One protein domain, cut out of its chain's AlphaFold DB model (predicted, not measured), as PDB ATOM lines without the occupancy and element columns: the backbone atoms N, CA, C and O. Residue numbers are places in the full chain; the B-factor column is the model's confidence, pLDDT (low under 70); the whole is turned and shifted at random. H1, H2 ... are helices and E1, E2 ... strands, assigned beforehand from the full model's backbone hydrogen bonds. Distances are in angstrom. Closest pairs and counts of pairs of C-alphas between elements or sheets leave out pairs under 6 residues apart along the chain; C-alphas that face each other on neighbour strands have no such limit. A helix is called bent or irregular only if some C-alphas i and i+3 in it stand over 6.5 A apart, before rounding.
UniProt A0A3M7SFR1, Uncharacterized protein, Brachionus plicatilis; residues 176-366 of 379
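AT A GLANCE: This is residues 176 to 366 of the 379 residues of an uncharacterized protein of Brachionus plicatilis (UniProt A0A3M7SFR1). A twisted slab of four parallel strands has the two longest helices, H1 and H2, over one face; a small antiparallel hairpin, E3 and E4, lies at one end of the longest axis, and the loop of residues 178 to 187 at the other. The last helix, H5, ends a long link away from the sheet. The 191 printed residues run H1 E1 H2 E2 H3 E3 E4 E5 H4 E6 E7 H5, five named helices and seven named strands; the larger sheet has the order E2 E5 E1 E6. The class is mixed, helices and strands, with under half of the residues in named elements. The whole is compact, with a radius of gyration of the C-alphas of 17.7 A and spans of 56 by 39 by 30 A.

IN THESE COORDINATES: Residues 176 to 190 hold no named element. H1, residues 191 to 205, begins at C-alpha (67.401, -11.722, 87.855) and is 21.2 A long. E1 is residues 213 to 217, 13.2 A. H2, residues 224 to 238, 18.9 A, is irregular: C-alphas 234 and 237 are 7.9 A apart. E2 is residues 261 to 264, H3 274 to 282, E3 286 to 290, E4 293 to 298 with 14.7 A, and E5 304 to 308, beginning at C-alpha (83.113, -13.217, 94.039). H4 is residues 318 to 322, E6 324 to 328 and E7 344 to 346. H5, residues 358 to 366, 13.3 A, ends at C-alpha (96.742, -24.284, 111.501).

HOW THE PARTS SIT: In the sheet, N 305 and O 262 of E5 and E2 are 2.8 A apart, N 306 and O 214 of E5 and E1 2.8 A, and N 325 and O 213 of E6 and E1 2.7 A. H1 and H2 are on the same face, two layers in all. H1 runs along the strands at a height over the sheet of 9.9 A, H2 slantwise at 9.6 A. E1, H2, E2 and E5, H4, E6 are split strand-helix-strand units, with another strand between the two strands, and right-handed crossovers. H3 only grazes the sheet with residues 280 to 282 and touches H4, the closest C-alphas being those of Lys 278 and Ile 320, 6.1 A. In the hairpin E3 and E4, N 288 and O 296 are 2.8 A apart. E7 pairs with no named strand, but residues 176 to 177 pair with its 344 to 345, antiparallel. Every O i to N i+4 pair is within hydrogen-bond range in H1, H3, H4 and H5; in H2, 7 of 11 are.

THE WHOLE: The C-alphas farthest apart, of Asn 182 and His 292, are 59.1 A apart. The printed part has no cut. The links H2 to E2, E6 to E7 and E7 to H5 are long. The mean pLDDT of the printed part is 79.2; 40 residues are under 70, among them 351 to 366.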
ATOM      1  N   LYS A 176      67.563  -4.126 101.943       92.81
ATOM      2  CA  LYS A 176      66.114  -4.293 102.118       92.81
ATOM      3  C   LYS A 176      65.367  -3.678 100.948       92.81
ATOM      4  O   LYS A 176      65.772  -2.634 100.438       92.81
ATOM      5  N   TYR A 177      64.263  -4.310 100.563       94.50
ATOM      6  CA  TYR A 177      63.355  -3.744  99.577       94.50
ATOM      7  C   TYR A 177      62.562  -2.581 100.176       94.50
ATOM      8  O   TYR A 177      62.146  -2.617 101.336       94.50
ATOM      9  N   VAL A 178      62.354  -1.543  99.371       93.19
ATOM     10  CA  VAL A 178      61.394  -0.474  99.660       93.19
ATOM     11  C   VAL A 178      59.986  -1.069  99.612       93.19
ATOM     12  O   VAL A 178      59.718  -1.947  98.793       93.19
ATOM     13  N   LEU A 179      59.095  -0.618 100.491       93.12
ATOM     14  CA  LEU A 179      57.700  -1.053 100.486       93.12
ATOM     15  C   LEU A 179      56.883  -0.231  99.481       93.12
ATOM     16  O   LEU A 179      57.115   0.969  99.324       93.12
ATOM     17  N   ASP A 180      55.946  -0.878  98.795       89.25
ATOM     18  CA  ASP A 180      54.955  -0.218  97.951       89.25
ATOM     19  C   ASP A 180      53.800   0.377  98.779       89.25
ATOM     20  O   ASP A 180      53.774   0.300 100.010       89.25
ATOM     21  N   GLU A 181      52.827   0.985  98.096       90.25
ATOM     22  CA  GLU A 181      51.651   1.610  98.721       90.25
ATOM     23  C   GLU A 181      50.784   0.617  99.517       90.25
ATOM     24  O   GLU A 181      50.048   1.027 100.414       90.25
ATOM     25  N   ASN A 182      50.904  -0.687  99.242       90.50
ATOM     26  CA  ASN A 182      50.199  -1.760  99.942       90.50
ATOM     27  C   ASN A 182      51.042  -2.383 101.070       90.50
ATOM     28  O   ASN A 182      50.615  -3.357 101.693       90.50
ATOM     29  N   GLY A 183      52.241  -1.852 101.335       88.00
ATOM     30  CA  GLY A 183      53.163  -2.383 102.336       88.00
ATOM     31  C   GLY A 183      53.892  -3.660 101.905       88.00
ATOM     32  O   GLY A 183      54.439  -4.358 102.761       88.00
ATOM     33  N   LEU A 184      53.908  -3.988 100.610       90.50
ATOM     34  CA  LEU A 184      54.612  -5.148 100.059       90.50
ATOM     35  C   LEU A 184      56.002  -4.762  99.548       90.50
ATOM     36  O   LEU A 184      56.231  -3.644  99.101       90.50
ATOM     37  N   GLU A 185      56.951  -5.699  99.588       91.69
ATOM     38  CA  GLU A 185      58.300  -5.478  99.057       91.69
ATOM     39  C   GLU A 185      58.270  -5.198  97.548       91.69
ATOM     40  O   GLU A 185      57.903  -6.060  96.743       91.69
ATOM     41  N   LYS A 186      58.746  -4.017  97.149       91.38
ATOM     42  CA  LYS A 186      58.877  -3.607  95.752       91.38
ATOM     43  C   LYS A 186      60.099  -4.264  95.104       91.38
ATOM     44  O   LYS A 186      61.173  -3.671  95.006       91.38
ATOM     45  N   LYS A 187      59.927  -5.512  94.676       89.44
ATOM     46  CA  LYS A 187      60.949  -6.310  93.977       89.44
ATOM     47  C   LYS A 187      61.139  -5.871  92.526       89.44
ATOM     48  O   LYS A 187      60.274  -5.211  91.947       89.44
ATOM     49  N   PHE A 188      62.265  -6.257  91.928       89.81
ATOM     50  CA  PHE A 188      62.512  -6.026  90.502       89.81
ATOM     51  C   PHE A 188      61.690  -6.969  89.613       89.81
ATOM     52  O   PHE A 188      61.386  -6.621  88.474       89.81
ATOM     53  N   GLY A 189      61.339  -8.153  90.118       88.81
ATOM     54  CA  GLY A 189      60.619  -9.193  89.383       88.81
ATOM     55  C   GLY A 189      61.490  -9.950  88.375       88.81
ATOM     56  O   GLY A 189      60.959 -10.548  87.439       88.81
ATOM     57  N   ASN A 190      62.818  -9.902  88.521       90.69
ATOM     58  CA  ASN A 190      63.765 -10.493  87.572       90.69
ATOM     59  C   ASN A 190      65.084 -10.903  88.247       90.69
ATOM     60  O   ASN A 190      65.210 -10.913  89.470       90.69
ATOM     61  N   TRP A 191      66.087 -11.237  87.429       92.88
ATOM     62  CA  TRP A 191      67.401 -11.722  87.855       92.88
ATOM     63  C   TRP A 191      68.110 -10.822  88.882       92.88
ATOM     64  O   TRP A 191      68.987 -11.287  89.604       92.88
ATOM     65  N   ARG A 192      67.744  -9.540  88.983       93.19
ATOM     66  CA  ARG A 192      68.313  -8.615  89.973       93.19
ATOM     67  C   ARG A 192      67.952  -9.010  91.401       93.19
ATOM     68  O   ARG A 192      68.804  -8.903  92.282       93.19
ATOM     69  N   ASP A 193      66.751  -9.547  91.620       93.81
ATOM     70  CA  ASP A 193      66.336 -10.040  92.938       93.81
ATOM     71  C   ASP A 193      67.214 -11.224  93.388       93.81
ATOM     72  O   ASP A 193      67.559 -11.344  94.565       93.81
ATOM     73  N   ASP A 194      67.652 -12.063  92.442       95.62
ATOM     74  CA  ASP A 194      68.561 -13.184  92.700       95.62
ATOM     75  C   ASP A 194      69.960 -12.745  93.143       95.62
ATOM     76  O   ASP A 194      70.595 -13.447  93.940       95.62
ATOM     77  N   VAL A 195      70.438 -11.609  92.625       95.88
ATOM     78  CA  VAL A 195      71.718 -10.995  93.012       95.88
ATOM     79  C   VAL A 195      71.631 -10.424  94.422       95.88
ATOM     80  O   VAL A 195      72.523 -10.660  95.238       95.88
ATOM     81  N   VAL A 196      70.537  -9.725  94.730       95.56
ATOM     82  CA  VAL A 196      70.280  -9.174  96.068       95.56
ATOM     83  C   VAL A 196      70.186 -10.297  97.098       95.56
ATOM     84  O   VAL A 196      70.853 -10.246  98.130       95.56
ATOM     85  N   ALA A 197      69.421 -11.353  96.798       95.75
ATOM     86  CA  ALA A 197      69.291 -12.514  97.673       95.75
ATOM     87  C   ALA A 197      70.639 -13.215  97.908       95.75
ATOM     88  O   ALA A 197      70.957 -13.583  99.038       95.75
ATOM     89  N   PHE A 198      71.452 -13.358  96.856       96.44
ATOM     90  CA  PHE A 198      72.807 -13.895  96.963       96.44
ATOM     91  C   PHE A 198      73.683 -13.060  97.908       96.44
ATOM     92  O   PHE A 198      74.315 -13.614  98.808       96.44
ATOM     93  N   LEU A 199      73.720 -11.736  97.730       94.50
ATOM     94  CA  LEU A 199      74.547 -10.858  98.559       94.50
ATOM     95  C   LEU A 199      74.086 -10.861 100.015       94.50
ATOM     96  O   LEU A 199      74.913 -11.009 100.912       94.50
ATOM     97  N   ASN A 200      72.779 -10.770 100.256       93.69
ATOM     98  CA  ASN A 200      72.230 -10.825 101.607       93.69
ATOM     99  C   ASN A 200      72.570 -12.142 102.310       93.69
ATOM    100  O   ASN A 200      72.947 -12.112 103.477       93.69
ATOM    101  N   ASP A 201      72.520 -13.283 101.616       92.62
ATOM    102  CA  ASP A 201      72.968 -14.557 102.186       92.62
ATOM    103  C   ASP A 201      74.455 -14.519 102.582       92.62
ATOM    104  O   ASP A 201      74.829 -14.981 103.664       92.62
ATOM    105  N   TRP A 202      75.325 -13.953 101.742       91.75
ATOM    106  CA  TRP A 202      76.741 -13.757 102.074       91.75
ATOM    107  C   TRP A 202      76.953 -12.861 103.288       91.75
ATOM    108  O   TRP A 202      77.769 -13.195 104.148       91.75
ATOM    109  N   ILE A 203      76.198 -11.772 103.386       88.31
ATOM    110  CA  ILE A 203      76.307 -10.800 104.473       88.31
ATOM    111  C   ILE A 203      75.806 -11.392 105.793       88.31
ATOM    112  O   ILE A 203      76.494 -11.311 106.808       88.31
ATOM    113  N   ILE A 204      74.624 -12.007 105.775       85.44
ATOM    114  CA  ILE A 204      73.938 -12.498 106.974       85.44
ATOM    115  C   ILE A 204      74.610 -13.769 107.499       85.44
ATOM    116  O   ILE A 204      74.881 -13.881 108.692       85.44
ATOM    117  N   ASN A 205      74.904 -14.723 106.614       82.62
ATOM    118  CA  ASN A 205      75.406 -16.041 107.018       82.62
ATOM    119  C   ASN A 205      76.940 -16.138 106.988       82.62
ATOM    120  O   ASN A 205      77.504 -17.143 107.426       82.62
ATOM    121  N   GLY A 206      77.629 -15.110 106.484       82.12
ATOM    122  CA  GLY A 206      79.085 -15.069 106.384       82.12
ATOM    123  C   GLY A 206      79.664 -16.140 105.457       82.12
ATOM    124  O   GLY A 206      78.951 -16.826 104.719       82.12
ATOM    125  N   TRP A 207      80.988 -16.287 105.486       83.06
ATOM    126  CA  TRP A 207      81.701 -17.277 104.679       83.06
ATOM    127  C   TRP A 207      81.643 -18.692 105.278       83.06
ATOM    128  O   TRP A 207      81.779 -18.888 106.490       83.06
ATOM    129  N   HIS A 208      81.549 -19.689 104.395       81.19
ATOM    130  CA  HIS A 208      81.892 -21.082 104.675       81.19
ATOM    131  C   HIS A 208      82.448 -21.761 103.412       81.19
ATOM    132  O   HIS A 208      82.149 -21.361 102.294       81.19
ATOM    133  N   TYR A 209      83.195 -22.849 103.583       77.62
ATOM    134  CA  TYR A 209      83.926 -23.565 102.520       77.62
ATOM    135  C   TYR A 209      83.085 -24.187 101.382       77.62
ATOM    136  O   TYR A 209      83.638 -24.714 100.429       77.62
ATOM    137  N   LYS A 210      81.749 -24.184 101.489       82.75
ATOM    138  CA  LYS A 210      80.823 -24.666 100.438       82.75
ATOM    139  C   LYS A 210      80.011 -23.529  99.824       82.75
ATOM    140  O   LYS A 210      79.035 -23.784  99.117       82.75
ATOM    141  N   LYS A 211      80.313 -22.288 100.204       88.62
ATOM    142  CA  LYS A 211      79.493 -21.153  99.822       88.62
ATOM    143  C   LYS A 211      79.741 -20.853  98.359       88.62
ATOM    144  O   LYS A 211      80.882 -20.740  97.929       88.62
ATOM    145  N   LYS A 212      78.660 -20.773  97.591       94.38
ATOM    146  CA  LYS A 212      78.758 -20.506  96.163       94.38
ATOM    147  C   LYS A 212      79.085 -19.040  95.933       94.38
ATOM    148  O   LYS A 212      78.582 -18.177  96.647       94.38
ATOM    149  N   HIS A 213      79.873 -18.777  94.906       94.88
ATOM    150  CA  HIS A 213      80.094 -17.460  94.324       94.88
ATOM    151  C   HIS A 213      79.020 -17.176  93.262       94.88
ATOM    152  O   HIS A 213      78.200 -18.046  92.968       94.88
ATOM    153  N   LEU A 214      78.968 -15.973  92.696       96.12
ATOM    154  CA  LEU A 214      77.946 -15.592  91.716       96.12
ATOM    155  C   LEU A 214      78.555 -15.480  90.323       96.12
ATOM    156  O   LEU A 214      79.613 -14.884  90.154       96.12
ATOM    157  N   CYS A 215      77.867 -16.024  89.326       93.62
ATOM    158  CA  CYS A 215      78.177 -15.811  87.919       93.62
ATOM    159  C   CYS A 215      76.942 -15.254  87.207       93.62
ATOM    160  O   CYS A 215      75.933 -15.951  87.064       93.62
ATOM    161  N   LEU A 216      77.044 -14.005  86.758       94.25
ATOM    162  CA  LEU A 216      76.058 -13.311  85.940       94.25
ATOM    163  C   LEU A 216      76.425 -13.489  84.471       94.25
ATOM    164  O   LEU A 216      77.496 -13.053  84.046       94.25
ATOM    165  N   PHE A 217      75.543 -14.115  83.696       91.62
ATOM    166  CA  PHE A 217      75.787 -14.375  82.280       91.62
ATOM    167  C   PHE A 217      74.596 -13.969  81.415       91.62
ATOM    168  O   PHE A 217      73.458 -14.056  81.854       91.62
ATOM    169  N   GLY A 218      74.840 -13.523  80.185       89.69
ATOM    170  CA  GLY A 218      73.786 -13.121  79.245       89.69
ATOM    171  C   GLY A 218      74.252 -12.015  78.305       89.69
ATOM    172  O   GLY A 218      75.428 -11.657  78.326       89.69
ATOM    173  N   ASP A 219      73.343 -11.445  77.521       87.06
ATOM    174  CA  ASP A 219      73.682 -10.513  76.436       87.06
ATOM    175  C   ASP A 219      74.391  -9.230  76.909       87.06
ATOM    176  O   ASP A 219      74.270  -8.818  78.069       87.06
ATOM    177  N   SER A 220      75.143  -8.594  76.001       82.31
ATOM    178  CA  SER A 220      76.050  -7.474  76.310       82.31
ATOM    179  C   SER A 220      75.363  -6.244  76.914       82.31
ATOM    180  O   SER A 220      76.014  -5.487  77.624       82.31
ATOM    181  N   ASP A 221      74.053  -6.087  76.740       84.25
ATOM    182  CA  ASP A 221      73.306  -4.908  77.192       84.25
ATOM    183  C   ASP A 221      72.263  -5.224  78.265       84.25
ATOM    184  O   ASP A 221      71.402  -4.401  78.559       84.25
ATOM    185  N   SER A 222      72.348  -6.387  78.922       88.00
ATOM    186  CA  SER A 222      71.413  -6.749  79.999       88.00
ATOM    187  C   SER A 222      71.583  -5.951  81.297       88.00
ATOM    188  O   SER A 222      70.834  -6.149  82.253       88.00
ATOM    189  N   GLY A 223      72.541  -5.020  81.348       88.62
ATOM    190  CA  GLY A 223      72.741  -4.113  82.479       88.62
ATOM    191  C   GLY A 223      73.424  -4.747  83.695       88.62
ATOM    192  O   GLY A 223      73.352  -4.174  84.779       88.62
ATOM    193  N   LYS A 224      74.091  -5.902  83.535       91.00
ATOM    194  CA  LYS A 224      74.806  -6.637  84.604       91.00
ATOM    195  C   LYS A 224      75.791  -5.743  85.361       91.00
ATOM    196  O   LYS A 224      75.638  -5.530  86.561       91.00
ATOM    197  N   THR A 225      76.753  -5.177  84.634       89.94
ATOM    198  CA  THR A 225      77.795  -4.295  85.173       89.94
ATOM    199  C   THR A 225      77.184  -3.065  85.831       89.94
ATOM    200  O   THR A 225      77.477  -2.772  86.987       89.94
ATOM    201  N   THR A 226      76.265  -2.386  85.139       89.06
ATOM    202  CA  THR A 226      75.597  -1.186  85.657       89.06
ATOM    203  C   THR A 226      74.834  -1.469  86.948       89.06
ATOM    204  O   THR A 226      74.897  -0.672  87.880       89.06
ATOM    205  N   PHE A 227      74.147  -2.610  87.040       91.25
ATOM    206  CA  PHE A 227      73.420  -2.994  88.246       91.25
ATOM    207  C   PHE A 227      74.361  -3.299  89.415       91.25
ATOM    208  O   PHE A 227      74.138  -2.784  90.508       91.25
ATOM    209  N   CYS A 228      75.428  -4.079  89.201       90.75
ATOM    210  CA  CYS A 228      76.420  -4.352  90.244       90.75
ATOM    211  C   CYS A 228      77.089  -3.064  90.740       90.75
ATOM    212  O   CYS A 228      77.174  -2.865  91.950       90.75
ATOM    213  N   ASN A 229      77.475  -2.166  89.831       86.81
ATOM    214  CA  ASN A 229      78.051  -0.866  90.184       86.81
ATOM    215  C   ASN A 229      77.043   0.020  90.930       86.81
ATOM    216  O   ASN A 229      77.408   0.706  91.873       86.81
ATOM    217  N   ALA A 230      75.758  -0.004  90.566       87.81
ATOM    218  CA  ALA A 230      74.733   0.742  91.297       87.81
ATOM    219  C   ALA A 230      74.489   0.171  92.706       87.81
ATOM    220  O   ALA A 230      74.309   0.928  93.659       87.81
ATOM    221  N   LEU A 231      74.490  -1.158  92.845       89.31
ATOM    222  CA  LEU A 231      74.241  -1.857  94.107       89.31
ATOM    223  C   LEU A 231      75.416  -1.736  95.083       89.31
ATOM    224  O   LEU A 231      75.211  -1.563  96.285       89.31
ATOM    225  N   LEU A 232      76.641  -1.821  94.565       88.25
ATOM    226  CA  LEU A 232      77.873  -1.857  95.352       88.25
ATOM    227  C   LEU A 232      78.705  -0.574  95.241       88.25
ATOM    228  O   LEU A 232      79.756  -0.505  95.864       88.25
ATOM    229  N   GLY A 233      78.225   0.465  94.551       79.12
ATOM    230  CA  GLY A 233      78.991   1.690  94.270       79.12
ATOM    231  C   GLY A 233      79.486   2.433  95.513       79.12
ATOM    232  O   GLY A 233      80.601   2.945  95.551       79.12
ATOM    233  N   ASN A 234      78.715   2.406  96.607       70.31
ATOM    234  CA  ASN A 234      79.162   2.954  97.897       70.31
ATOM    235  C   ASN A 234      80.363   2.187  98.496       70.31
ATOM    236  O   ASN A 234      81.031   2.680  99.406       70.31
ATOM    237  N   TYR A 235      80.646   0.995  97.977       75.75
ATOM    238  CA  TYR A 235      81.705   0.082  98.383       75.75
ATOM    239  C   TYR A 235      82.762  -0.122  97.286       75.75
ATOM    240  O   TYR A 235      83.573  -1.035  97.419       75.75
ATOM    241  N   ASP A 236      82.827   0.723  96.247       73.75
ATOM    242  CA  ASP A 236      83.814   0.588  95.157       73.75
ATOM    243  C   ASP A 236      85.263   0.546  95.671       73.75
ATOM    244  O   ASP A 236      86.100  -0.211  95.185       73.75
ATOM    245  N   HIS A 237      85.555   1.302  96.731       66.81
ATOM    246  CA  HIS A 237      86.854   1.309  97.413       66.81
ATOM    247  C   HIS A 237      87.186  -0.007  98.148       66.81
ATOM    248  O   HIS A 237      88.320  -0.197  98.589       66.81
ATOM    249  N   GLN A 238      86.203  -0.898  98.298       73.38
ATOM    250  CA  GLN A 238      86.290  -2.217  98.931       73.38
ATOM    251  C   GLN A 238      86.128  -3.356  97.915       73.38
ATOM    252  O   GLN A 238      86.109  -4.524  98.313       73.38
ATOM    253  N   ASN A 239      86.026  -3.034  96.624       82.00
ATOM    254  CA  ASN A 239      86.026  -4.013  95.551       82.00
ATOM    255  C   ASN A 239      87.468  -4.411  95.211       82.00
ATOM    256  O   ASN A 239      88.311  -3.562  94.901       82.00
ATOM    257  N   PHE A 240      87.760  -5.708  95.250       81.88
ATOM    258  CA  PHE A 240      89.028  -6.219  94.751       81.88
ATOM    259  C   PHE A 240      88.960  -6.489  93.244       81.88
ATOM    260  O   PHE A 240      88.253  -7.392  92.796       81.88
ATOM    261  N   LEU A 241      89.762  -5.749  92.474       77.88
ATOM    262  CA  LEU A 241      89.945  -5.976  91.041       77.88
ATOM    263  C   LEU A 241      91.018  -7.046  90.807       77.88
ATOM    264  O   LEU A 241      92.190  -6.846  91.139       77.88
ATOM    265  N   ILE A 242      90.619  -8.176  90.224       77.62
ATOM    266  CA  ILE A 242      91.517  -9.297  89.922       77.62
ATOM    267  C   ILE A 242      92.287  -9.007  88.628       77.62
ATOM    268  O   ILE A 242      91.693  -8.693  87.600       77.62
ATOM    269  N   GLY A 243      93.616  -9.136  88.662       69.06
ATOM    270  CA  GLY A 243      94.471  -8.955  87.484       69.06
ATOM    271  C   GLY A 243      94.461 -10.177  86.563       69.06
ATOM    272  O   GLY A 243      95.388 -10.980  86.617       69.06
ATOM    273  N   ILE A 244      93.423 -10.334  85.734       64.88
ATOM    274  CA  ILE A 244      93.219 -11.523  84.877       64.88
ATOM    275  C   ILE A 244      94.374 -11.719  83.875       64.88
ATOM    276  O   ILE A 244      94.843 -12.838  83.693       64.88
ATOM    277  N   ASN A 245      94.920 -10.626  83.330       61.28
ATOM    278  CA  ASN A 245      95.966 -10.652  82.294       61.28
ATOM    279  C   ASN A 245      97.345 -11.130  82.790       61.28
ATOM    280  O   ASN A 245      98.264 -11.328  81.997       61.28
ATOM    281  N   GLU A 246      97.526 -11.296  84.102       64.69
ATOM    282  CA  GLU A 246      98.782 -11.737  84.700       64.69
ATOM    283  C   GLU A 246      98.513 -12.842  85.718       64.69
ATOM    284  O   GLU A 246      98.616 -12.631  86.928       64.69
ATOM    285  N   SER A 247      98.186 -14.041  85.230       67.62
ATOM    286  CA  SER A 247      97.763 -15.190  86.049       67.62
ATOM    287  C   SER A 247      98.611 -15.410  87.313       67.62
ATOM    288  O   SER A 247      98.077 -15.654  88.395       67.62
ATOM    289  N   LYS A 248      99.936 -15.229  87.227       76.69
ATOM    290  CA  LYS A 248     100.864 -15.380  88.362       76.69
ATOM    291  C   LYS A 248     100.671 -14.345  89.480       76.69
ATOM    292  O   LYS A 248     100.991 -14.650  90.631       76.69
ATOM    293  N   PHE A 249     100.200 -13.143  89.153       81.88
ATOM    294  CA  PHE A 249     100.051 -11.991  90.053       81.88
ATOM    295  C   PHE A 249      98.594 -11.516  90.179       81.88
ATOM    296  O   PHE A 249      98.354 -10.446  90.731       81.88
ATOM    297  N   ALA A 250      97.618 -12.323  89.754       82.25
ATOM    298  CA  ALA A 250      96.195 -11.971  89.767       82.25
ATOM    299  C   ALA A 250      95.683 -11.468  91.133       82.25
ATOM    300  O   ALA A 250      94.768 -10.648  91.195       82.25
ATOM    301  N   PHE A 251      96.317 -11.918  92.223       85.81
ATOM    302  CA  PHE A 251      95.964 -11.589  93.603       85.81
ATOM    303  C   PHE A 251      96.987 -10.693  94.324       85.81
ATOM    304  O   PHE A 251      96.924 -10.598  95.548       85.81
ATOM    305  N   ASP A 252      97.936 -10.041  93.632       82.94
ATOM    306  CA  ASP A 252      99.089  -9.368  94.276       82.94
ATOM    307  C   ASP A 252      98.677  -8.393  95.396       82.94
ATOM    308  O   ASP A 252      99.288  -8.360  96.476       82.94
ATOM    309  N   ARG A 253      97.585  -7.659  95.150       82.38
ATOM    310  CA  ARG A 253      97.065  -6.616  96.039       82.38
ATOM    311  C   ARG A 253      96.027  -7.123  97.029       82.38
ATOM    312  O   ARG A 253      95.533  -6.320  97.815       82.38
ATOM    313  N   TRP A 254      95.693  -8.415  97.011       82.19
ATOM    314  CA  TRP A 254      94.673  -8.969  97.892       82.19
ATOM    315  C   TRP A 254      95.006  -8.687  99.358       82.19
ATOM    316  O   TRP A 254      96.115  -8.951  99.844       82.19
ATOM    317  N   ASN A 255      94.008  -8.161 100.063       73.88
ATOM    318  CA  ASN A 255      94.048  -7.932 101.492       73.88
ATOM    319  C   ASN A 255      92.654  -8.207 102.083       73.88
ATOM    320  O   ASN A 255      91.729  -7.432 101.826       73.88
ATOM    321  N   PRO A 256      92.498  -9.260 102.905       66.56
ATOM    322  CA  PRO A 256      91.200  -9.649 103.456       66.56
ATOM    323  C   PRO A 256      90.623  -8.629 104.451       66.56
ATOM    324  O   PRO A 256      89.481  -8.771 104.867       66.56
ATOM    325  N   PHE A 257      91.402  -7.622 104.858       63.72
ATOM    326  CA  PHE A 257      90.941  -6.537 105.727       63.72
ATOM    327  C   PHE A 257      90.487  -5.293 104.958       63.72
ATOM    328  O   PHE A 257      89.899  -4.398 105.555       63.72
ATOM    329  N   LEU A 258      90.794  -5.199 103.659       67.19
ATOM    330  CA  LEU A 258      90.429  -4.043 102.835       67.19
ATOM    331  C   LEU A 258      89.210  -4.328 101.963       67.19
ATOM    332  O   LEU A 258      88.380  -3.443 101.783       67.19
ATOM    333  N   PHE A 259      89.088  -5.545 101.445       81.50
ATOM    334  CA  PHE A 259      88.067  -5.860 100.454       81.50
ATOM    335  C   PHE A 259      86.936  -6.689 101.052       81.50
ATOM    336  O   PHE A 259      87.177  -7.614 101.826       81.50
ATOM    337  N   THR A 260      85.702  -6.361 100.676       84.62
ATOM    338  CA  THR A 260      84.488  -7.067 101.134       84.62
ATOM    339  C   THR A 260      83.889  -7.963 100.076       84.62
ATOM    340  O   THR A 260      83.064  -8.815 100.394       84.62
ATOM    341  N   HIS A 261      84.290  -7.767  98.827       90.56
ATOM    342  CA  HIS A 261      83.813  -8.499  97.672       90.56
ATOM    343  C   HIS A 261      84.822  -8.368  96.528       90.56
ATOM    344  O   HIS A 261      85.682  -7.481  96.528       90.56
ATOM    345  N   CYS A 262      84.699  -9.256  95.550       91.06
ATOM    346  CA  CYS A 262      85.433  -9.182  94.294       91.06
ATOM    347  C   CYS A 262      84.425  -9.139  93.147       91.06
ATOM    348  O   CYS A 262      83.566 -10.021  93.058       91.06
ATOM    349  N   ILE A 263      84.551  -8.167  92.251       90.38
ATOM    350  CA  ILE A 263      83.839  -8.152  90.971       90.38
ATOM    351  C   ILE A 263      84.861  -8.344  89.867       90.38
ATOM    352  O   ILE A 263      85.869  -7.638  89.802       90.38
ATOM    353  N   VAL A 264      84.578  -9.297  88.986       88.19
ATOM    354  CA  VAL A 264      85.369  -9.519  87.786       88.19
ATOM    355  C   VAL A 264      84.471  -9.320  86.582       88.19
ATOM    356  O   VAL A 264      83.637 -10.170  86.264       88.19
ATOM    357  N   ASP A 265      84.611  -8.149  85.969       85.44
ATOM    358  CA  ASP A 265      83.873  -7.794  84.767       85.44
ATOM    359  C   ASP A 265      84.558  -8.355  83.520       85.44
ATOM    360  O   ASP A 265      85.779  -8.511  83.494       85.44
ATOM    361  N   GLN A 266      83.757  -8.669  82.502       80.94
ATOM    362  CA  GLN A 266      84.198  -9.267  81.238       80.94
ATOM    363  C   GLN A 266      85.051 -10.528  81.427       80.94
ATOM    364  O   GLN A 266      86.040 -10.751  80.733       80.94
ATOM    365  N   PHE A 267      84.660 -11.371  82.379       80.19
ATOM    366  CA  PHE A 267      85.435 -12.544  82.743       80.19
ATOM    367  C   PHE A 267      85.539 -13.564  81.599       80.19
ATOM    368  O   PHE A 267      84.515 -14.000  81.054       80.19
ATOM    369  N   ASP A 268      86.766 -14.017  81.315       75.38
ATOM    370  CA  ASP A 268      87.050 -15.121  80.399       75.38
ATOM    371  C   ASP A 268      87.784 -16.280  81.097       75.38
ATOM    372  O   ASP A 268      88.879 -16.126  81.636       75.38
ATOM    373  N   PHE A 269      87.190 -17.476  81.053       68.06
ATOM    374  CA  PHE A 269      87.769 -18.694  81.624       68.06
ATOM    375  C   PHE A 269      89.008 -19.189  80.875       68.06
ATOM    376  O   PHE A 269      89.823 -19.882  81.482       68.06
ATOM    377  N   SER A 270      89.178 -18.856  79.588       67.75
ATOM    378  CA  SER A 270      90.323 -19.355  78.811       67.75
ATOM    379  C   SER A 270      91.661 -18.737  79.216       67.75
ATOM    380  O   SER A 270      92.709 -19.265  78.854       67.75
ATOM    381  N   GLU A 271      91.647 -17.634  79.958       66.62
ATOM    382  CA  GLU A 271      92.850 -16.857  80.284       66.62
ATOM    383  C   GLU A 271      93.453 -17.220  81.649       66.62
ATOM    384  O   GLU A 271      94.449 -16.638  82.082       66.62
ATOM    385  N   LEU A 272      92.861 -18.188  82.353       66.25
ATOM    386  CA  LEU A 272      93.106 -18.387  83.774       66.25
ATOM    387  C   LEU A 272      93.649 -19.771  84.112       66.25
ATOM    388  O   LEU A 272      93.185 -20.799  83.627       66.25
ATOM    389  N   ASP A 273      94.611 -19.788  85.036       76.44
ATOM    390  CA  ASP A 273      95.077 -21.024  85.655       76.44
ATOM    391  C   ASP A 273      93.979 -21.603  86.560       76.44
ATOM    392  O   ASP A 273      93.662 -21.066  87.628       76.44
ATOM    393  N   ILE A 274      93.416 -22.725  86.119       79.50
ATOM    394  CA  ILE A 274      92.309 -23.442  86.760       79.50
ATOM    395  C   ILE A 274      92.624 -23.772  88.225       79.50
ATOM    396  O   ILE A 274      91.746 -23.671  89.085       79.50
ATOM    397  N   ASN A 275      93.869 -24.145  88.535       82.19
ATOM    398  CA  ASN A 275      94.245 -24.563  89.887       82.19
ATOM    399  C   ASN A 275      94.207 -23.399  90.877       82.19
ATOM    400  O   ASN A 275      93.660 -23.537  91.972       82.19
ATOM    401  N   THR A 276      94.730 -22.238  90.480       80.38
ATOM    402  CA  THR A 276      94.666 -21.025  91.302       80.38
ATOM    403  C   THR A 276      93.214 -20.637  91.607       80.38
ATOM    404  O   THR A 276      92.891 -20.303  92.749       80.38
ATOM    405  N   TRP A 277      92.317 -20.743  90.624       82.69
ATOM    406  CA  TRP A 277      90.901 -20.421  90.812       82.69
ATOM    407  C   TRP A 277      90.150 -21.404  91.694       82.69
ATOM    408  O   TRP A 277      89.365 -20.960  92.527       82.69
ATOM    409  N   LYS A 278      90.407 -22.710  91.571       86.25
ATOM    410  CA  LYS A 278      89.820 -23.711  92.477       86.25
ATOM    411  C   LYS A 278      90.126 -23.369  93.933       86.25
ATOM    412  O   LYS A 278      89.212 -23.262  94.742       86.25
ATOM    413  N   ILE A 279      91.392 -23.081  94.234       86.19
ATOM    414  CA  ILE A 279      91.817 -22.756  95.599       86.19
ATOM    415  C   ILE A 279      91.214 -21.420  96.072       86.19
ATOM    416  O   ILE A 279      90.776 -21.308  97.220       86.19
ATOM    417  N   ALA A 280      91.153 -20.415  95.190       87.62
ATOM    418  CA  ALA A 280      90.542 -19.126  95.504       87.62
ATOM    419  C   ALA A 280      89.034 -19.250  95.795       87.62
ATOM    420  O   ALA A 280      88.567 -18.675  96.776       87.62
ATOM    421  N   LEU A 281      88.293 -20.023  94.992       89.12
ATOM    422  CA  LEU A 281      86.849 -20.256  95.142       89.12
ATOM    423  C   LEU A 281      86.510 -21.140  96.349       89.12
ATOM    424  O   LEU A 281      85.471 -20.969  96.977       89.12
ATOM    425  N   GLU A 282      87.397 -22.057  96.728       87.31
ATOM    426  CA  GLU A 282      87.258 -22.815  97.977       87.31
ATOM    427  C   GLU A 282      87.453 -21.930  99.224       87.31
ATOM    428  O   GLU A 282      87.100 -22.320 100.341       87.31
ATOM    429  N   GLY A 283      88.039 -20.738  99.059       84.00
ATOM    430  CA  GLY A 283      88.454 -19.872 100.160       84.00
ATOM    431  C   GLY A 283      89.549 -20.500 101.026       84.00
ATOM    432  O   GLY A 283      89.671 -20.175 102.215       84.00
ATOM    433  N   ALA A 284      90.328 -21.416 100.446       79.69
ATOM    434  CA  ALA A 284      91.443 -22.077 101.100       79.69
ATOM    435  C   ALA A 284      92.695 -21.173 101.102       79.69
ATOM    436  O   ALA A 284      92.854 -20.328 100.221       79.69
ATOM    437  N   PRO A 285      93.599 -21.300 102.094       80.75
ATOM    438  CA  PRO A 285      94.839 -20.533 102.109       80.75
ATOM    439  C   PRO A 285      95.772 -20.916 100.952       80.75
ATOM    440  O   PRO A 285      96.102 -22.087 100.781       80.75
ATOM    441  N   PHE A 286      96.276 -19.925 100.217       81.56
ATOM    442  CA  PHE A 286      97.248 -20.114  99.139       81.56
ATOM    443  C   PHE A 286      98.324 -19.035  99.129       81.56
ATOM    444  O   PHE A 286      98.205 -17.981  99.761       81.56
ATOM    445  N   LYS A 287      99.410 -19.328  98.411       82.94
ATOM    446  CA  LYS A 287     100.525 -18.404  98.223       82.94
ATOM    447  C   LYS A 287     100.156 -17.361  97.171       82.94
ATOM    448  O   LYS A 287      99.964 -17.680  96.004       82.94
ATOM    449  N   ILE A 288     100.137 -16.106  97.588       84.31
ATOM    450  CA  ILE A 288      99.930 -14.935  96.746       84.31
ATOM    451  C   ILE A 288     101.301 -14.388  96.360       84.31
ATOM    452  O   ILE A 288     102.077 -13.933  97.210       84.31
ATOM    453  N   ASN A 289     101.616 -14.437  95.069       84.31
ATOM    454  CA  ASN A 289     102.832 -13.821  94.553       84.31
ATOM    455  C   ASN A 289     102.637 -12.308  94.466       84.31
ATOM    456  O   ASN A 289     101.597 -11.837  94.010       84.31
ATOM    457  N   ARG A 290     103.655 -11.547  94.873       82.25
ATOM    458  CA  ARG A 290     103.646 -10.086  94.801       82.25
ATOM    459  C   ARG A 290     104.755  -9.593  93.890       82.25
ATOM    460  O   ARG A 290     105.896 -10.041  94.008       82.25
ATOM    461  N   LYS A 291     104.438  -8.664  92.990       82.44
ATOM    462  CA  LYS A 291     105.464  -7.997  92.184       82.44
ATOM    463  C   LYS A 291     106.386  -7.193  93.096       82.44
ATOM    464  O   LYS A 291     105.918  -6.441  93.948       82.44
ATOM    465  N   HIS A 292     107.696  -7.372  92.923       82.88
ATOM    466  CA  HIS A 292     108.748  -6.647  93.653       82.88
ATOM    467  C   HIS A 292     108.675  -6.746  95.189       82.88
ATOM    468  O   HIS A 292     109.267  -5.930  95.893       82.88
ATOM    469  N   LYS A 293     107.952  -7.735  95.728       76.75
ATOM    470  CA  LYS A 293     107.788  -7.956  97.171       76.75
ATOM    471  C   LYS A 293     107.812  -9.447  97.481       76.75
ATOM    472  O   LYS A 293     107.582 -10.288  96.615       76.75
ATOM    473  N   THR A 294     108.052  -9.785  98.743       75.44
ATOM    474  CA  THR A 294     107.919 -11.164  99.215       75.44
ATOM    475  C   THR A 294     106.472 -11.630  99.092       75.44
ATOM    476  O   THR A 294     105.544 -10.916  99.478       75.44
ATOM    477  N   SER A 295     106.288 -12.846  98.580       76.25
ATOM    478  CA  SER A 295     104.991 -13.522  98.563       76.25
ATOM    479  C   SER A 295     104.410 -13.645  99.970       76.25
ATOM    480  O   SER A 295     105.160 -13.825 100.932       76.25
ATOM    481  N   CYS A 296     103.088 -13.638 100.077       79.44
ATOM    482  CA  CYS A 296     102.376 -13.870 101.332       79.44
ATOM    483  C   CYS A 296     101.386 -15.029 101.194       79.44
ATOM    484  O   CYS A 296     101.097 -15.467 100.086       79.44
ATOM    485  N   TYR A 297     100.855 -15.514 102.313       74.38
ATOM    486  CA  TYR A 297      99.716 -16.430 102.310       74.38
ATOM    487  C   TYR A 297      98.427 -15.656 102.570       74.38
ATOM    488  O   TYR A 297      98.402 -14.759 103.414       74.38
ATOM    489  N   GLY A 298      97.363 -16.006 101.855       77.69
ATOM    490  CA  GLY A 298      96.040 -15.416 102.032       77.69
ATOM    491  C   GLY A 298      94.937 -16.373 101.601       77.69
ATOM    492  O   GLY A 298      95.209 -17.415 101.019       77.69
ATOM    493  N   ALA A 299      93.696 -16.021 101.916       82.62
ATOM    494  CA  ALA A 299      92.498 -16.746 101.504       82.62
ATOM    495  C   ALA A 299      91.449 -15.737 101.022       82.62
ATOM    496  O   ALA A 299      91.344 -14.652 101.605       82.62
ATOM    497  N   ILE A 300      90.689 -16.088  99.980       86.38
ATOM    498  CA  ILE A 300      89.576 -15.270  99.485       86.38
ATOM    499  C   ILE A 300      88.292 -15.767 100.155       86.38
ATOM    500  O   ILE A 300      87.715 -16.767  99.754       86.38
ATOM    501  N   GLN A 301      87.867 -15.102 101.228       87.62
ATOM    502  CA  GLN A 301      86.684 -15.493 102.015       87.62
ATOM    503  C   GLN A 301      85.551 -14.470 101.882       87.62
ATOM    504  O   GLN A 301      84.825 -14.188 102.833       87.62
ATOM    505  N   VAL A 302      85.431 -13.899 100.686       89.81
ATOM    506  CA  VAL A 302      84.454 -12.872 100.312       89.81
ATOM    507  C   VAL A 302      83.672 -13.331  99.080       89.81
ATOM    508  O   VAL A 302      84.182 -14.171  98.328       89.81
ATOM    509  N   PRO A 303      82.456 -12.809  98.837       93.19
ATOM    510  CA  PRO A 303      81.738 -13.102  97.606       93.19
ATOM    511  C   PRO A 303      82.552 -12.661  96.385       93.19
ATOM    512  O   PRO A 303      83.134 -11.577  96.360       93.19
ATOM    513  N   ILE A 304      82.546 -13.511  95.359       93.69
ATOM    514  CA  ILE A 304      83.113 -13.217  94.039       93.69
ATOM    515  C   ILE A 304      81.931 -13.173  93.081       93.69
ATOM    516  O   ILE A 304      81.108 -14.091  93.082       93.69
ATOM    517  N   ILE A 305      81.838 -12.101  92.305       94.69
ATOM    518  CA  ILE A 305      80.815 -11.889  91.288       94.69
ATOM    519  C   ILE A 305      81.527 -11.840  89.943       94.69
ATOM    520  O   ILE A 305      82.283 -10.911  89.663       94.69
ATOM    521  N   LEU A 306      81.295 -12.856  89.122       92.06
ATOM    522  CA  LEU A 306      81.749 -12.886  87.741       92.06
ATOM    523  C   LEU A 306      80.660 -12.315  86.844       92.06
ATOM    524  O   LEU A 306      79.495 -12.696  86.972       92.06
ATOM    525  N   ILE A 307      81.046 -11.444  85.922       91.56
ATOM    526  CA  ILE A 307      80.168 -10.920  84.881       91.56
ATOM    527  C   ILE A 307      80.745 -11.359  83.541       91.56
ATOM    528  O   ILE A 307      81.886 -11.040  83.210       91.56
ATOM    529  N   CYS A 308      79.967 -12.113  82.768       89.25
ATOM    530  CA  CYS A 308      80.389 -12.579  81.455       89.25
ATOM    531  C   CYS A 308      79.248 -12.522  80.432       89.25
ATOM    532  O   CYS A 308      78.065 -12.519  80.770       89.25
ATOM    533  N   ASN A 309      79.612 -12.489  79.152       88.06
ATOM    534  CA  ASN A 309      78.653 -12.611  78.049       88.06
ATOM    535  C   ASN A 309      78.605 -14.041  77.480       88.06
ATOM    536  O   ASN A 309      77.776 -14.356  76.628       88.06
ATOM    537  N   LYS A 310      79.490 -14.934  77.946       77.50
ATOM    538  CA  LYS A 310      79.552 -16.325  77.488       77.50
ATOM    539  C   LYS A 310      78.427 -17.137  78.124       77.50
ATOM    540  O   LYS A 310      78.199 -17.086  79.329       77.50
ATOM    541  N   ARG A 311      77.731 -17.933  77.309       69.88
ATOM    542  CA  ARG A 311      76.698 -18.851  77.807       69.88
ATOM    543  C   ARG A 311      77.319 -19.918  78.708       69.88
ATOM    544  O   ARG A 311      78.445 -20.359  78.496       69.88
ATOM    545  N   LYS A 312      76.511 -20.414  79.644       65.56
ATOM    546  CA  LYS A 312      76.821 -21.439  80.655       65.56
ATOM    547  C   LYS A 312      77.580 -22.689  80.164       65.56
ATOM    548  O   LYS A 312      78.223 -23.351  80.966       65.56
ATOM    549  N   LYS A 313      77.522 -23.020  78.868       60.75
ATOM    550  CA  LYS A 313      78.253 -24.153  78.269       60.75
ATOM    551  C   LYS A 313      79.764 -23.922  78.115       60.75
ATOM    552  O   LYS A 313      80.451 -24.871  77.791       60.75
ATOM    553  N   ALA A 314      80.274 -22.711  78.349       59.47
ATOM    554  CA  ALA A 314      81.708 -22.404  78.280       59.47
ATOM    555  C   ALA A 314      82.503 -22.793  79.552       59.47
ATOM    556  O   ALA A 314      83.660 -22.413  79.691       59.47
ATOM    557  N   PHE A 315      81.874 -23.489  80.506       65.00
ATOM    558  CA  PHE A 315      82.469 -23.880  81.785       65.00
ATOM    559  C   PHE A 315      82.791 -25.376  81.758       65.00
ATOM    560  O   PHE A 315      81.989 -26.192  82.210       65.00
ATOM    561  N   ASP A 316      83.955 -25.730  81.216       67.38
ATOM    562  CA  ASP A 316      84.323 -27.135  81.000       67.38
ATOM    563  C   ASP A 316      84.794 -27.849  82.281       67.38
ATOM    564  O   ASP A 316      84.755 -29.076  82.347       67.38
ATOM    565  N   ASP A 317      85.199 -27.111  83.326       78.19
ATOM    566  CA  ASP A 317      85.644 -27.687  84.602       78.19
ATOM    567  C   ASP A 317      84.485 -27.808  85.620       78.19
ATOM    568  O   ASP A 317      83.983 -26.787  86.116       78.19
ATOM    569  N   PRO A 318      84.074 -29.034  86.007       81.88
ATOM    570  CA  PRO A 318      82.954 -29.239  86.925       81.88
ATOM    571  C   PRO A 318      83.172 -28.663  88.328       81.88
ATOM    572  O   PRO A 318      82.201 -28.300  88.995       81.88
ATOM    573  N   ALA A 319      84.414 -28.586  88.813       80.94
ATOM    574  CA  ALA A 319      84.696 -28.095  90.162       80.94
ATOM    575  C   ALA A 319      84.549 -26.571  90.238       80.94
ATOM    576  O   ALA A 319      83.942 -26.052  91.179       80.94
ATOM    577  N   ILE A 320      85.015 -25.857  89.209       83.25
ATOM    578  CA  ILE A 320      84.763 -24.417  89.075       83.25
ATOM    579  C   ILE A 320      83.263 -24.181  88.916       83.25
ATOM    580  O   ILE A 320      82.683 -23.397  89.664       83.25
ATOM    581  N   TYR A 321      82.611 -24.912  88.012       85.38
ATOM    582  CA  TYR A 321      81.176 -24.782  87.775       85.38
ATOM    583  C   TYR A 321      80.350 -24.969  89.062       85.38
ATOM    584  O   TYR A 321      79.490 -24.148  89.384       85.38
ATOM    585  N   ASN A 322      80.642 -25.997  89.862       88.75
ATOM    586  CA  ASN A 322      79.907 -26.273  91.101       88.75
ATOM    587  C   ASN A 322      80.099 -25.207  92.192       88.75
ATOM    588  O   ASN A 322      79.271 -25.113  93.105       88.75
ATOM    589  N   SER A 323      81.143 -24.385  92.072       90.88
ATOM    590  CA  SER A 323      81.440 -23.285  92.990       90.88
ATOM    591  C   SER A 323      80.591 -22.036  92.730       90.88
ATOM    592  O   SER A 323      80.619 -21.116  93.544       90.88
ATOM    593  N   PHE A 324      79.794 -21.989  91.652       91.94
ATOM    594  CA  PHE A 324      78.971 -20.828  91.297       91.94
ATOM    595  C   PHE A 324      77.455 -21.078  91.390       91.94
ATOM    596  O   PHE A 324      76.929 -22.154  91.083       91.94
ATOM    597  N   LYS A 325      76.721 -20.036  91.795       94.50
ATOM    598  CA  LYS A 325      75.311 -19.812  91.460       94.50
ATOM    599  C   LYS A 325      75.298 -19.078  90.121       94.50
ATOM    600  O   LYS A 325      75.852 -17.989  90.006       94.50
ATOM    601  N   PHE A 326      74.670 -19.682  89.122       92.50
ATOM    602  CA  PHE A 326      74.520 -19.095  87.795       92.50
ATOM    603  C   PHE A 326      73.198 -18.348  87.704       92.50
ATOM    604  O   PHE A 326      72.158 -18.921  88.029       92.50
ATOM    605  N   VAL A 327      73.248 -17.101  87.246       93.88
ATOM    606  CA  VAL A 327      72.071 -16.257  87.024       93.88
ATOM    607  C   VAL A 327      72.117 -15.737  85.593       93.88
ATOM    608  O   VAL A 327      73.090 -15.097  85.191       93.88
ATOM    609  N   GLU A 328      71.078 -16.057  84.826       92.38
ATOM    610  CA  GLU A 328      70.924 -15.595  83.449       92.38
ATOM    611  C   GLU A 328      70.304 -14.197  83.440       92.38
ATOM    612  O   GLU A 328      69.227 -13.973  83.993       92.38
ATOM    613  N   CYS A 329      70.997 -13.252  82.817       91.31
ATOM    614  CA  CYS A 329      70.625 -11.849  82.765       91.31
ATOM    615  C   CYS A 329      70.150 -11.502  81.355       91.31
ATOM    616  O   CYS A 329      70.962 -11.340  80.439       91.31
ATOM    617  N   SER A 330      68.843 -11.331  81.202       87.31
ATOM    618  CA  SER A 330      68.209 -10.783  80.004       87.31
ATOM    619  C   SER A 330      67.656  -9.387  80.293       87.31
ATOM    620  O   SER A 330      67.310  -9.074  81.435       87.31
ATOM    621  N   LEU A 331      67.617  -8.530  79.269       72.88
ATOM    622  CA  LEU A 331      66.904  -7.256  79.334       72.88
ATOM    623  C   LEU A 331      65.509  -7.458  78.737       72.88
ATOM    624  O   LEU A 331      65.396  -7.979  77.627       72.88
ATOM    625  N   ARG A 332      64.454  -7.026  79.429       66.94
ATOM    626  CA  ARG A 332      63.145  -6.807  78.791       66.94
ATOM    627  C   ARG A 332      63.009  -5.322  78.443       66.94
ATOM    628  O   ARG A 332      63.488  -4.473  79.190       66.94
ATOM    629  N   GLU A 333      62.340  -5.009  77.332       52.31
ATOM    630  CA  GLU A 333      62.261  -3.658  76.732       52.31
ATOM    631  C   GLU A 333      61.743  -2.552  77.679       52.31
ATOM    632  O   GLU A 333      62.037  -1.380  77.464       52.31
ATOM    633  N   ASN A 334      61.071  -2.913  78.782       55.22
ATOM    634  CA  ASN A 334      60.493  -1.984  79.764       55.22
ATOM    635  C   ASN A 334      61.192  -1.989  81.145       55.22
ATOM    636  O   ASN A 334      60.640  -1.475  82.114       55.22
ATOM    637  N   GLU A 335      62.391  -2.570  81.274       64.06
ATOM    638  CA  GLU A 335      63.089  -2.760  82.565       64.06
ATOM    639  C   GLU A 335      64.241  -1.768  82.823       64.06
ATOM    640  O   GLU A 335      65.284  -2.133  83.382       64.06
ATOM    641  N   LYS A 336      64.095  -0.498  82.425       66.44
ATOM    642  CA  LYS A 336      65.056   0.531  82.852       66.44
ATOM    643  C   LYS A 336      64.863   0.846  84.335       66.44
ATOM    644  O   LYS A 336      63.766   1.160  84.781       66.44
ATOM    645  N   ILE A 337      65.954   0.773  85.091       72.50
ATOM    646  CA  ILE A 337      66.009   1.225  86.481       72.50
ATOM    647  C   ILE A 337      66.696   2.581  86.478       72.50
ATOM    648  O   ILE A 337      67.912   2.652  86.315       72.50
ATOM    649  N   ASP A 338      65.923   3.642  86.682       71.56
ATOM    650  CA  ASP A 338      66.476   4.999  86.740       71.56
ATOM    651  C   ASP A 338      67.248   5.238  88.045       71.56
ATOM    652  O   ASP A 338      68.273   5.915  88.063       71.56
ATOM    653  N   ASN A 339      66.772   4.662  89.155       84.06
ATOM    654  CA  ASN A 339      67.423   4.779  90.455       84.06
ATOM    655  C   ASN A 339      67.186   3.535  91.316       84.06
ATOM    656  O   ASN A 339      66.055   3.231  91.698       84.06
ATOM    657  N   ILE A 340      68.270   2.844  91.678       88.00
ATOM    658  CA  ILE A 340      68.217   1.644  92.521       88.00
ATOM    659  C   ILE A 340      67.627   1.925  93.913       88.00
ATOM    660  O   ILE A 340      67.001   1.045  94.500       88.00
ATOM    661  N   LYS A 341      67.729   3.170  94.406       88.06
ATOM    662  CA  LYS A 341      67.151   3.598  95.694       88.06
ATOM    663  C   LYS A 341      65.622   3.565  95.718       88.06
ATOM    664  O   LYS A 341      65.036   3.547  96.792       88.06
ATOM    665  N   ASN A 342      64.975   3.516  94.552       88.25
ATOM    666  CA  ASN A 342      63.524   3.342  94.458       88.25
ATOM    667  C   ASN A 342      63.078   1.909  94.791       88.25
ATOM    668  O   ASN A 342      61.878   1.662  94.897       88.25
ATOM    669  N   TYR A 343      64.032   0.979  94.894       90.94
ATOM    670  CA  TYR A 343      63.803  -0.444  95.126       90.94
ATOM    671  C   TYR A 343      64.521  -0.943  96.372       90.94
ATOM    672  O   TYR A 343      63.977  -1.791  97.064       90.94
ATOM    673  N   LEU A 344      65.724  -0.438  96.665       92.94
ATOM    674  CA  LEU A 344      66.578  -0.956  97.730       92.94
ATOM    675  C   LEU A 344      67.184   0.146  98.598       92.94
ATOM    676  O   LEU A 344      67.555   1.213  98.112       92.94
ATOM    677  N   TYR A 345      67.405  -0.181  99.866       89.19
ATOM    678  CA  TYR A 345      68.267   0.577 100.770       89.19
ATOM    679  C   TYR A 345      69.113  -0.373 101.626       89.19
ATOM    680  O   TYR A 345      68.767  -1.540 101.810       89.19
ATOM    681  N   ALA A 346      70.246   0.119 102.122       87.50
ATOM    682  CA  ALA A 346      71.102  -0.631 103.034       87.50
ATOM    683  C   ALA A 346      70.513  -0.612 104.454       87.50
ATOM    684  O   ALA A 346      70.159   0.447 104.968       87.50
ATOM    685  N   ASP A 347      70.423  -1.776 105.091       87.31
ATOM    686  CA  ASP A 347      69.968  -1.936 106.472       87.31
ATOM    687  C   ASP A 347      71.110  -1.641 107.454       87.31
ATOM    688  O   ASP A 347      71.746  -2.548 107.996       87.31
ATOM    689  N   GLU A 348      71.400  -0.358 107.659       79.38
ATOM    690  CA  GLU A 348      72.473   0.094 108.561       79.38
ATOM    691  C   GLU A 348      72.214  -0.292 110.029       79.38
ATOM    692  O   GLU A 348      73.153  -0.484 110.805       79.38
ATOM    693  N   ASP A 349      70.945  -0.509 110.390       74.44
ATOM    694  CA  ASP A 349      70.510  -0.940 111.719       74.44
ATOM    695  C   ASP A 349      70.671  -2.452 111.963       74.44
ATOM    696  O   ASP A 349      70.338  -2.954 113.045       74.44
ATOM    697  N   PHE A 350      71.199  -3.203 110.989       73.75
ATOM    698  CA  PHE A 350      71.386  -4.646 111.105       73.75
ATOM    699  C   PHE A 350      72.396  -5.013 112.215       73.75
ATOM    700  O   PHE A 350      73.628  -4.997 112.045       73.75
ATOM    701  N   LYS A 351      71.861  -5.399 113.380       61.03
ATOM    702  CA  LYS A 351      72.621  -5.909 114.530       61.03
ATOM    703  C   LYS A 351      72.982  -7.376 114.296       61.03
ATOM    704  O   LYS A 351      72.106  -8.232 114.240       61.03
ATOM    705  N   ASP A 352      74.280  -7.660 114.176       53.28
ATOM    706  CA  ASP A 352      74.815  -9.012 113.969       53.28
ATOM    707  C   ASP A 352      74.279 -10.008 115.010       53.28
ATOM    708  O   ASP A 352      74.693  -9.999 116.175       53.28
ATOM    709  N   HIS A 353      73.469 -10.973 114.581       37.16
ATOM    710  CA  HIS A 353      73.406 -12.247 115.284       37.16
ATOM    711  C   HIS A 353      74.666 -13.049 114.933       37.16
ATOM    712  O   HIS A 353      74.683 -13.850 114.011       37.16
ATOM    713  N   LYS A 354      75.734 -12.830 115.711       34.62
ATOM    714  CA  LYS A 354      76.922 -13.703 115.801       34.62
ATOM    715  C   LYS A 354      77.566 -14.071 114.449       34.62
ATOM    716  O   LYS A 354      77.639 -15.248 114.098       34.62
ATOM    717  N   LEU A 355      78.202 -13.112 113.772       35.28
ATOM    718  CA  LEU A 355      79.306 -13.463 112.873       35.28
ATOM    719  C   LEU A 355      80.407 -14.134 113.710       35.28
ATOM    720  O   LEU A 355      81.034 -13.534 114.587       35.28
ATOM    721  N   ASN A 356      80.573 -15.436 113.485       35.09
ATOM    722  CA  ASN A 356      81.475 -16.335 114.195       35.09
ATOM    723  C   ASN A 356      82.939 -15.848 114.088       35.09
ATOM    724  O   ASN A 356      83.713 -16.319 113.254       35.09
ATOM    725  N   ARG A 357      83.371 -14.982 115.019       33.72
ATOM    726  CA  ARG A 357      84.796 -14.670 115.296       33.72
ATOM    727  C   ARG A 357      85.649 -15.937 115.527       33.72
ATOM    728  O   ARG A 357      86.875 -15.890 115.460       33.72
ATOM    729  N   ASN A 358      85.010 -17.087 115.743       31.28
ATOM    730  CA  ASN A 358      85.637 -18.387 115.967       31.28
ATOM    731  C   ASN A 358      86.379 -18.975 114.751       31.28
ATOM    732  O   ASN A 358      87.286 -19.787 114.949       31.28
ATOM    733  N   ASN A 359      86.072 -18.575 113.511       34.34
ATOM    734  CA  ASN A 359      86.753 -19.149 112.339       34.34
ATOM    735  C   ASN A 359      88.138 -18.529 112.077       34.34
ATOM    736  O   ASN A 359      89.041 -19.229 111.619       34.34
ATOM    737  N   TYR A 360      88.368 -17.280 112.497       34.12
ATOM    738  CA  TYR A 360      89.697 -16.656 112.442       34.12
ATOM    739  C   TYR A 360      90.671 -17.274 113.467       34.12
ATOM    740  O   TYR A 360      91.868 -17.412 113.219       34.12
ATOM    741  N   HIS A 361      90.161 -17.737 114.614       31.36
ATOM    742  CA  HIS A 361      90.977 -18.425 115.621       31.36
ATOM    743  C   HIS A 361      91.328 -19.872 115.252       31.36
ATOM    744  O   HIS A 361      92.385 -20.360 115.661       31.36
ATOM    745  N   LYS A 362      90.506 -20.550 114.441       32.75
ATOM    746  CA  LYS A 362      90.836 -21.890 113.933       32.75
ATOM    747  C   LYS A 362      91.951 -21.863 112.876       32.75
ATOM    748  O   LYS A 362      92.794 -22.756 112.904       32.75
ATOM    749  N   SER A 363      92.055 -20.821 112.041       34.06
ATOM    750  CA  SER A 363      93.188 -20.686 111.099       34.06
ATOM    751  C   SER A 363      94.513 -20.357 111.803       34.06
ATOM    752  O   SER A 363      95.577 -20.792 111.361       34.06
ATOM    753  N   LYS A 364      94.470 -19.690 112.969       31.94
ATOM    754  CA  LYS A 364      95.661 -19.504 113.816       31.94
ATOM    755  C   LYS A 364      96.238 -20.831 114.311       31.94
ATOM    756  O   LYS A 364      97.455 -20.968 114.283       31.94
ATOM    757  N   LYS A 365      95.402 -21.814 114.682       30.73
ATOM    758  CA  LYS A 365      95.873 -23.158 115.078       30.73
ATOM    759  C   LYS A 365      96.533 -23.920 113.920       30.73
ATOM    760  O   LYS A 365      97.502 -24.631 114.162       30.73
ATOM    761  N   ALA A 366      96.079 -23.721 112.681       29.83
ATOM    762  CA  ALA A 366      96.742 -24.284 111.501       29.83
ATOM    763  C   ALA A 366      98.110 -23.620 111.228       29.83
ATOM    764  O   ALA A 366      99.071 -24.302 110.884       29.83
TER     765      ALA A 366